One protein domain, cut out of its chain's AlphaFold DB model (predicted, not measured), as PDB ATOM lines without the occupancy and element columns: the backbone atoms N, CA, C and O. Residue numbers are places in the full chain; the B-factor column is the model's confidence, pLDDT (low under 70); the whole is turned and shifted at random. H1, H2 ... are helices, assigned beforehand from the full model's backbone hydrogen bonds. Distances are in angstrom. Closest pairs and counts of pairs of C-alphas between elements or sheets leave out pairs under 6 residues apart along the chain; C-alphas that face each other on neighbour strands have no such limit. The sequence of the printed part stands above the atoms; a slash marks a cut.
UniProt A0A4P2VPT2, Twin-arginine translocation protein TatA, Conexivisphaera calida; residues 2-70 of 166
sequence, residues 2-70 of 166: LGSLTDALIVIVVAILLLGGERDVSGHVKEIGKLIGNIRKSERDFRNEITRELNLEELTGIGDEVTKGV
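This is residues 2 to 70 of the 166 residues of the protein "Twin-arginine translocation protein TatA" of Conexivisphaera calida (UniProt A0A4P2VPT2). Three helices make an open bracket: H1 slants out to one corner, the long H2 makes the long side, and H3 turns back from its far end toward the same side as H1, with an empty middle. The printed part has 69 residues, 56 of them in three named helices in the order H1, H2, H3 along the chain, with no named strand, and its class is all helix. The whole is extended, with a radius of gyration of the C-alphas of 19.0 A, and flat, spanning 54 by 32 by 15 A.

H1, residues 4 to 19, is only just apart from H2, residues 25 to 53, at a closest 8.2 A. H3, residues 60 to 70, is apart from both. Every O i to N i+4 pair is within hydrogen-bond range in H1, 24 of 25 in H2 and 5 of 7 in H3.

H1 begins at C-alpha 4 (47.579, 16.267, 6.424) and measures 22.1 A, H2 40.1 A. H3, 16.5 A, ends at C-alpha 70 (63.371, 22.560, 18.940).

The C-alphas farthest apart, of Gly 21 and Glu 57, are 54.5 A apart. The printed part has no cut and no long link. Residues 2 to 3, 20 to 26 and 53 to 70 have pLDDT under 70.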
ATOM      1  N   LEU A   2      48.323  14.956  -0.147       51.50
ATOM      2  CA  LEU A   2      48.567  16.338   0.281       51.50
ATOM      3  C   LEU A   2      48.679  16.411   1.807       51.50
ATOM      4  O   LEU A   2      47.863  15.834   2.516       51.50
ATOM      5  N   GLY A   3      49.752  17.043   2.284       54.81
ATOM      6  CA  GLY A   3      50.167  17.064   3.683       54.81
ATOM      7  C   GLY A   3      49.028  17.433   4.632       54.81
ATOM      8  O   GLY A   3      48.643  18.595   4.717       54.81
ATOM      9  N   SER A   4      48.548  16.397   5.322       72.44
ATOM     10  CA  SER A   4      47.579  16.267   6.424       72.44
ATOM     11  C   SER A   4      47.003  17.539   7.074       72.44
ATOM     12  O   SER A   4      45.802  17.590   7.319       72.44
ATOM     13  N   LEU A   5      47.799  18.581   7.330       80.69
ATOM     14  CA  LEU A   5      47.333  19.783   8.022       80.69
ATOM     15  C   LEU A   5      46.548  20.740   7.115       80.69
ATOM     16  O   LEU A   5      45.512  21.261   7.522       80.69
ATOM     17  N   THR A   6      47.029  20.984   5.893       88.25
ATOM     18  CA  THR A   6      46.367  21.920   4.970       88.25
ATOM     19  C   THR A   6      45.047  21.342   4.469       88.25
ATOM     20  O   THR A   6      44.062  22.065   4.394       88.25
ATOM     21  N   ASP A   7      45.009  20.035   4.204       88.69
ATOM     22  CA  ASP A   7      43.793  19.325   3.792       88.69
ATOM     23  C   ASP A   7      42.751  19.300   4.924       88.69
ATOM     24  O   ASP A   7      41.596  19.666   4.721       88.69
ATOM     25  N   ALA A   8      43.178  19.021   6.164       86.25
ATOM     26  CA  ALA A   8      42.302  19.111   7.332       86.25
ATOM     27  C   ALA A   8      41.743  20.529   7.542       86.25
ATOM     28  O   ALA A   8      40.561  20.685   7.841       86.25
ATOM     29  N   LEU A   9      42.560  21.570   7.354       89.56
ATOM     30  CA  LEU A   9      42.118  22.959   7.495       89.56
ATOM     31  C   LEU A   9      41.093  23.332   6.416       89.56
ATOM     32  O   LEU A   9      40.091  23.974   6.727       89.56
ATOM     33  N   ILE A  10      41.292  22.877   5.176       90.06
ATOM     34  CA  ILE A  10      40.322  23.057   4.087       90.06
ATOM     35  C   ILE A  10      39.001  22.356   4.427       90.06
ATOM     36  O   ILE A  10      37.948  22.984   4.325       90.06
ATOM     37  N   VAL A  11      39.038  21.106   4.896       90.50
ATOM     38  CA  VAL A  11      37.833  20.366   5.315       90.50
ATOM     39  C   VAL A  11      37.106  21.080   6.456       90.50
ATOM     40  O   VAL A  11      35.884  21.192   6.415       90.50
ATOM     41  N   ILE A  12      37.835  21.621   7.437       87.88
ATOM     42  CA  ILE A  12      37.255  22.395   8.545       87.88
ATOM     43  C   ILE A  12      36.574  23.666   8.029       87.88
ATOM     44  O   ILE A  12      35.449  23.957   8.424       87.88
ATOM     45  N   VAL A  13      37.216  24.416   7.132       87.69
ATOM     46  CA  VAL A  13      36.632  25.641   6.561       87.69
ATOM     47  C   VAL A  13      35.390  25.316   5.734       87.69
ATOM     48  O   VAL A  13      34.371  25.984   5.885       87.69
ATOM     49  N   VAL A  14      35.433  24.266   4.913       90.38
ATOM     50  CA  VAL A  14      34.274  23.801   4.138       90.38
ATOM     51  C   VAL A  14      33.147  23.346   5.066       90.38
ATOM     52  O   VAL A  14      32.001  23.727   4.849       90.38
ATOM     53  N   ALA A  15      33.454  22.610   6.135       85.69
ATOM     54  CA  ALA A  15      32.471  22.203   7.134       85.69
ATOM     55  C   ALA A  15      31.837  23.410   7.841       85.69
ATOM     56  O   ALA A  15      30.621  23.447   7.992       85.69
ATOM     57  N   ILE A  16      32.623  24.429   8.209       80.81
ATOM     58  CA  ILE A  16      32.112  25.672   8.809       80.81
ATOM     59  C   ILE A  16      31.264  26.461   7.811       80.81
ATOM     60  O   ILE A  16      30.265  27.041   8.213       80.81
ATOM     61  N   LEU A  17      31.616  26.490   6.526       83.75
ATOM     62  CA  LEU A  17      30.819  27.170   5.500       83.75
ATOM     63  C   LEU A  17      29.501  26.438   5.211       83.75
ATOM     64  O   LEU A  17      28.480  27.093   5.024       83.75
ATOM     65  N   LEU A  18      29.507  25.101   5.223       83.69
ATOM     66  CA  LEU A  18      28.297  24.281   5.102       83.69
ATOM     67  C   LEU A  18      27.399  24.397   6.343       83.69
ATOM     68  O   LEU A  18      26.179  24.403   6.215       83.69
ATOM     69  N   LEU A  19      28.000  24.526   7.527       74.56
ATOM     70  CA  LEU A  19      27.297  24.692   8.803       74.56
ATOM     71  C   LEU A  19      26.902  26.159   9.080       74.56
ATOM     72  O   LEU A  19      25.976  26.434   9.835       74.56
ATOM     73  N   GLY A  20      27.573  27.115   8.437       64.06
ATOM     74  CA  GLY A  20      27.474  28.562   8.662       64.06
ATOM     75  C   GLY A  20      26.189  29.227   8.161       64.06
ATOM     76  O   GLY A  20      26.073  30.449   8.237       64.06
ATOM     77  N   GLY A  21      25.222  28.450   7.667       61.88
ATOM     78  CA  GLY A  21      23.853  28.919   7.435       61.88
ATOM     79  C   GLY A  21      23.001  28.964   8.710       61.88
ATOM     80  O   GLY A  21      22.011  29.695   8.758       61.88
ATOM     81  N   GLU A  22      23.390  28.228   9.755       63.03
ATOM     82  CA  GLU A  22      22.624  28.092  10.993       63.03
ATOM     83  C   GLU A  22      23.219  28.995  12.088       63.03
ATOM     84  O   GLU A  22      24.389  28.904  12.460       63.03
ATOM     85  N   ARG A  23      22.426  29.952  12.582       61.41
ATOM     86  CA  ARG A  23      22.897  31.079  13.412       61.41
ATOM     87  C   ARG A  23      23.280  30.707  14.857       61.41
ATOM     88  O   ARG A  23      23.797  31.562  15.579       61.41
ATOM     89  N   ASP A  24      23.103  29.451  15.264       64.88
ATOM     90  CA  ASP A  24      23.245  29.004  16.660       64.88
ATOM     91  C   ASP A  24      24.607  28.380  17.021       64.88
ATOM     92  O   ASP A  24      24.858  28.045  18.182       64.88
ATOM     93  N   VAL A  25      25.559  28.327  16.081       66.38
ATOM     94  CA  VAL A  25      26.931  27.832  16.335       66.38
ATOM     95  C   VAL A  25      27.625  28.616  17.463       66.38
ATOM     96  O   VAL A  25      28.396  28.060  18.247       66.38
ATOM     97  N   SER A  26      27.308  29.905  17.612       63.69
ATOM     98  CA  SER A  26      27.887  30.775  18.646       63.69
ATOM     99  C   SER A  26      27.567  30.333  20.084       63.69
ATOM    100  O   SER A  26      28.400  30.515  20.981       63.69
ATOM    101  N   GLY A  27      26.409  29.702  20.312       72.00
ATOM    102  CA  GLY A  27      26.024  29.162  21.618       72.00
ATOM    103  C   GLY A  27      26.840  27.923  21.986       72.00
ATOM    104  O   GLY A  27      27.395  27.841  23.083       72.00
ATOM    105  N   HIS A  28      27.000  27.004  21.032       73.69
ATOM    106  CA  HIS A  28      27.718  25.742  21.233       73.69
ATOM    107  C   HIS A  28      29.232  25.952  21.361       73.69
ATOM    108  O   HIS A  28      29.881  25.298  22.175       73.69
ATOM    109  N   VAL A  29      29.811  26.931  20.657       77.12
ATOM    110  CA  VAL A  29      31.235  27.289  20.809       77.12
ATOM    111  C   VAL A  29      31.558  27.751  22.234       77.12
ATOM    112  O   VAL A  29      32.638  27.462  22.745       77.12
ATOM    113  N   LYS A  30      30.630  28.428  22.922       78.88
ATOM    114  CA  LYS A  30      30.830  28.869  24.313       78.88
ATOM    115  C   LYS A  30      30.856  27.691  25.289       78.88
ATOM    116  O   LYS A  30      31.617  27.712  26.257       78.88
ATOM    117  N   GLU A  31      30.048  26.668  25.034       81.88
ATOM    118  CA  GLU A  31      30.028  25.426  25.810       81.88
ATOM    119  C   GLU A  31      31.262  24.568  25.524       81.88
ATOM    120  O   GLU A  31      31.926  24.129  26.463       81.88
ATOM    121  N   ILE A  32      31.656  24.449  24.253       80.62
ATOM    122  CA  ILE A  32      32.900  23.786  23.837       80.62
ATOM    123  C   ILE A  32      34.118  24.514  24.417       80.62
ATOM    124  O   ILE A  32      35.045  23.868  24.892       80.62
ATOM    125  N   GLY A  33      34.116  25.846  24.466       82.56
ATOM    126  CA  GLY A  33      35.184  26.631  25.085       82.56
ATOM    127  C   GLY A  33      35.304  26.393  26.595       82.56
ATOM    128  O   GLY A  33      36.411  26.288  27.124       82.56
ATOM    129  N   LYS A  34      34.178  26.238  27.302       85.88
ATOM    130  CA  LYS A  34      34.187  25.834  28.719       85.88
ATOM    131  C   LYS A  34      34.684  24.396  28.888       85.88
ATOM    132  O   LYS A  34      35.492  24.135  29.777       85.88
ATOM    133  N   LEU A  35      34.254  23.489  28.011       83.06
ATOM    134  CA  LEU A  35      34.688  22.094  27.994       83.06
ATOM    135  C   LEU A  35      36.199  21.984  27.739       83.06
ATOM    136  O   LEU A  35      36.892  21.303  28.486       83.06
ATOM    137  N   ILE A  36      36.736  22.722  26.762       85.06
ATOM    138  CA  ILE A  36      38.168  22.721  26.438       85.06
ATOM    139  C   ILE A  36      38.999  23.339  27.564       85.06
ATOM    140  O   ILE A  36      40.103  22.875  27.840       85.06
ATOM    141  N   GLY A  37      38.462  24.348  28.259       84.81
ATOM    142  CA  GLY A  37      39.084  24.926  29.449       84.81
ATOM    143  C   GLY A  37      39.193  23.915  30.593       84.81
ATOM    144  O   GLY A  37      40.254  23.793  31.211       84.81
ATOM    145  N   ASN A  38      38.129  23.143  30.821       86.00
ATOM    146  CA  ASN A  38      38.109  22.063  31.808       86.00
ATOM    147  C   ASN A  38      39.028  20.903  31.404       86.00
ATOM    148  O   ASN A  38      39.766  20.405  32.248       86.00
ATOM    149  N   ILE A  39      39.067  20.534  30.120       86.25
ATOM    150  CA  ILE A  39      39.984  19.513  29.589       86.25
ATOM    151  C   ILE A  39      41.437  19.960  29.747       86.25
ATOM    152  O   ILE A  39      42.244  19.188  30.243       86.25
ATOM    153  N   ARG A  40      41.786  21.217  29.448       85.88
ATOM    154  CA  ARG A  40      43.143  21.755  29.684       85.88
ATOM    155  C   ARG A  40      43.547  21.769  31.156       85.88
ATOM    156  O   ARG A  40      44.736  21.775  31.476       85.88
ATOM    157  N   LYS A  41      42.577  21.898  32.064       87.88
ATOM    158  CA  LYS A  41      42.820  21.806  33.506       87.88
ATOM    159  C   LYS A  41      43.027  20.344  33.906       87.88
ATOM    160  O   LYS A  41      44.057  20.038  34.488       87.88
ATOM    161  N   SER A  42      42.145  19.455  33.452       83.12
ATOM    162  CA  SER A  42      42.258  18.005  33.636       83.12
ATOM    163  C   SER A  42      43.537  17.430  33.032       83.12
ATOM    164  O   SER A  42      44.095  16.507  33.599       83.12
ATOM    165  N   GLU A  43      44.024  17.960  31.911       80.75
ATOM    166  CA  GLU A  43      45.281  17.543  31.290       80.75
ATOM    167  C   GLU A  43      46.475  17.970  32.140       80.75
ATOM    168  O   GLU A  43      47.431  17.220  32.257       80.75
ATOM    169  N   ARG A  44      46.434  19.153  32.767       82.69
ATOM    170  CA  ARG A  44      47.475  19.567  33.718       82.69
ATOM    171  C   ARG A  44      47.452  18.715  34.975       82.69
ATOM    172  O   ARG A  44      48.514  18.322  35.433       82.69
ATOM    173  N   ASP A  45      46.270  18.402  35.489       84.62
ATOM    174  CA  ASP A  45      46.120  17.548  36.666       84.62
ATOM    175  C   ASP A  45      46.554  16.107  36.347       84.62
ATOM    176  O   ASP A  45      47.294  15.504  37.112       84.62
ATOM    177  N   PHE A  46      46.211  15.599  35.161       84.50
ATOM    178  CA  PHE A  46      46.641  14.295  34.662       84.50
ATOM    179  C   PHE A  46      48.135  14.255  34.344       84.50
ATOM    180  O   PHE A  46      48.794  13.288  34.684       84.50
ATOM    181  N   ARG A  47      48.703  15.306  33.743       80.62
ATOM    182  CA  ARG A  47      50.154  15.435  33.555       80.62
ATOM    183  C   ARG A  47      50.864  15.527  34.890       80.62
ATOM    184  O   ARG A  47      51.927  14.946  35.004       80.62
ATOM    185  N   ASN A  48      50.316  16.226  35.879       84.50
ATOM    186  CA  ASN A  48      50.898  16.297  37.215       84.50
ATOM    187  C   ASN A  48      50.832  14.944  37.919       84.50
ATOM    188  O   ASN A  48      51.821  14.556  38.526       84.50
ATOM    189  N   GLU A  49      49.725  14.210  37.797       78.25
ATOM    190  CA  GLU A  49      49.602  12.872  38.377       78.25
ATOM    191  C   GLU A  49      50.488  11.862  37.640       78.25
ATOM    192  O   GLU A  49      51.262  11.165  38.279       78.25
ATOM    193  N   ILE A  50      50.522  11.885  36.303       77.19
ATOM    194  CA  ILE A  50      51.478  11.118  35.496       77.19
ATOM    195  C   ILE A  50      52.907  11.495  35.850       77.19
ATOM    196  O   ILE A  50      53.730  10.613  35.983       77.19
ATOM    197  N   THR A  51      53.240  12.776  35.985       71.00
ATOM    198  CA  THR A  51      54.608  13.213  36.304       71.00
ATOM    199  C   THR A  51      54.969  12.824  37.726       71.00
ATOM    200  O   THR A  51      56.130  12.568  37.991       71.00
ATOM    201  N   ARG A  52      53.994  12.744  38.634       76.06
ATOM    202  CA  ARG A  52      54.172  12.275  40.007       76.06
ATOM    203  C   ARG A  52      54.338  10.755  40.075       76.06
ATOM    204  O   ARG A  52      55.189  10.299  40.829       76.06
ATOM    205  N   GLU A  53      53.592   9.996  39.275       63.41
ATOM    206  CA  GLU A  53      53.726   8.537  39.134       63.41
ATOM    207  C   GLU A  53      54.965   8.139  38.306       63.41
ATOM    208  O   GLU A  53      55.618   7.142  38.604       63.41
ATOM    209  N   LEU A  54      55.343   8.947  37.311       60.28
ATOM    210  CA  LEU A  54      56.558   8.826  36.493       60.28
ATOM    211  C   LEU A  54      57.764   9.542  37.107       60.28
ATOM    212  O   LEU A  54      58.845   9.477  36.526       60.28
ATOM    213  N   ASN A  55      57.644  10.152  38.294       52.38
ATOM    214  CA  ASN A  55      58.792  10.621  39.081       52.38
ATOM    215  C   ASN A  55      59.551   9.450  39.733       52.38
ATOM    216  O   ASN A  55      60.097   9.569  40.827       52.38
ATOM    217  N   LEU A  56      59.617   8.314  39.040       48.59
ATOM    218  CA  LEU A  56      60.786   7.451  39.029       48.59
ATOM    219  C   LEU A  56      61.877   8.204  38.254       48.59
ATOM    220  O   LEU A  56      62.046   7.989  37.061       48.59
ATOM    221  N   GLU A  57      62.482   9.198  38.902       53.19
ATOM    222  CA  GLU A  57      63.909   9.559  38.874       53.19
ATOM    223  C   GLU A  57      64.760   9.208  37.618       53.19
ATOM    224  O   GLU A  57      65.916   8.845  37.768       53.19
ATOM    225  N   GLU A  58      64.259   9.276  36.375       52.09
ATOM    226  CA  GLU A  58      65.094   8.962  35.190       52.09
ATOM    227  C   GLU A  58      64.601   9.515  33.831       52.09
ATOM    228  O   GLU A  58      65.408   9.693  32.921       52.09
ATOM    229  N   LEU A  59      63.313   9.851  33.649       52.47
ATOM    230  CA  LEU A  59      62.770  10.236  32.323       52.47
ATOM    231  C   LEU A  59      62.589  11.746  32.078       52.47
ATOM    232  O   LEU A  59      62.467  12.172  30.926       52.47
ATOM    233  N   THR A  60      62.615  12.581  33.119       54.03
ATOM    234  CA  THR A  60      62.446  14.044  33.001       54.03
ATOM    235  C   THR A  60      63.634  14.758  32.352       54.03
ATOM    236  O   THR A  60      63.467  15.870  31.858       54.03
ATOM    237  N   GLY A  61      64.802  14.116  32.239       53.84
ATOM    238  CA  GLY A  61      65.933  14.662  31.477       53.84
ATOM    239  C   GLY A  61      65.703  14.699  29.959       53.84
ATOM    240  O   GLY A  61      66.267  15.545  29.273       53.84
ATOM    241  N   ILE A  62      64.840  13.824  29.426       54.56
ATOM    242  CA  ILE A  62      64.685  13.623  27.974       54.56
ATOM    243  C   ILE A  62      63.689  14.627  27.364       54.56
ATOM    244  O   ILE A  62      63.878  15.091  26.241       54.56
ATOM    245  N   GLY A  63      62.632  15.004  28.094       55.84
ATOM    246  CA  GLY A  63      61.596  15.922  27.593       55.84
ATOM    247  C   GLY A  63      62.040  17.389  27.505       55.84
ATOM    248  O   GLY A  63      61.694  18.093  26.549       55.84
ATOM    249  N   ASP A  64      62.852  17.837  28.464       55.84
ATOM    250  CA  ASP A  64      63.401  19.199  28.483       55.84
ATOM    251  C   ASP A  64      64.472  19.408  27.404       55.84
ATOM    252  O   ASP A  64      64.603  20.506  26.865       55.84
ATOM    253  N   GLU A  65      65.205  18.360  27.019       55.44
ATOM    254  CA  GLU A  65      66.219  18.448  25.964       55.44
ATOM    255  C   GLU A  65      65.595  18.509  24.558       55.44
ATOM    256  O   GLU A  65      66.070  19.261  23.708       55.44
ATOM    257  N   VAL A  66      64.467  17.824  24.326       59.22
ATOM    258  CA  VAL A  66      63.725  17.907  23.050       59.22
ATOM    259  C   VAL A  66      63.069  19.278  22.873       59.22
ATOM    260  O   VAL A  66      63.098  19.845  21.779       59.22
ATOM    261  N   THR A  67      62.510  19.854  23.939       59.16
ATOM    262  CA  THR A  67      61.897  21.191  23.869       59.16
ATOM    263  C   THR A  67      62.941  22.302  23.748       59.16
ATOM    264  O   THR A  67      62.735  23.230  22.962       59.16
ATOM    265  N   LYS A  68      64.099  22.183  24.417       59.09
ATOM    266  CA  LYS A  68      65.247  23.076  24.176       59.09
ATOM    267  C   LYS A  68      65.827  22.930  22.771       59.09
ATOM    268  O   LYS A  68      66.128  23.953  22.168       59.09
ATOM    269  N   GLY A  69      65.948  21.707  22.250       56.38
ATOM    270  CA  GLY A  69      66.481  21.442  20.909       56.38
ATOM    271  C   GLY A  69      65.630  22.063  19.798       56.38
ATOM    272  O   GLY A  69      66.156  22.723  18.905       56.38
ATOM    273  N   VAL A  70      64.302  21.945  19.902       58.81
ATOM    274  CA  VAL A  70      63.371  22.560  18.940       58.81
ATOM    275  C   VAL A  70      63.339  24.086  19.079       58.81
ATOM    276  O   VAL A  70      63.260  24.788  18.072       58.81
TER     277      VAL A  70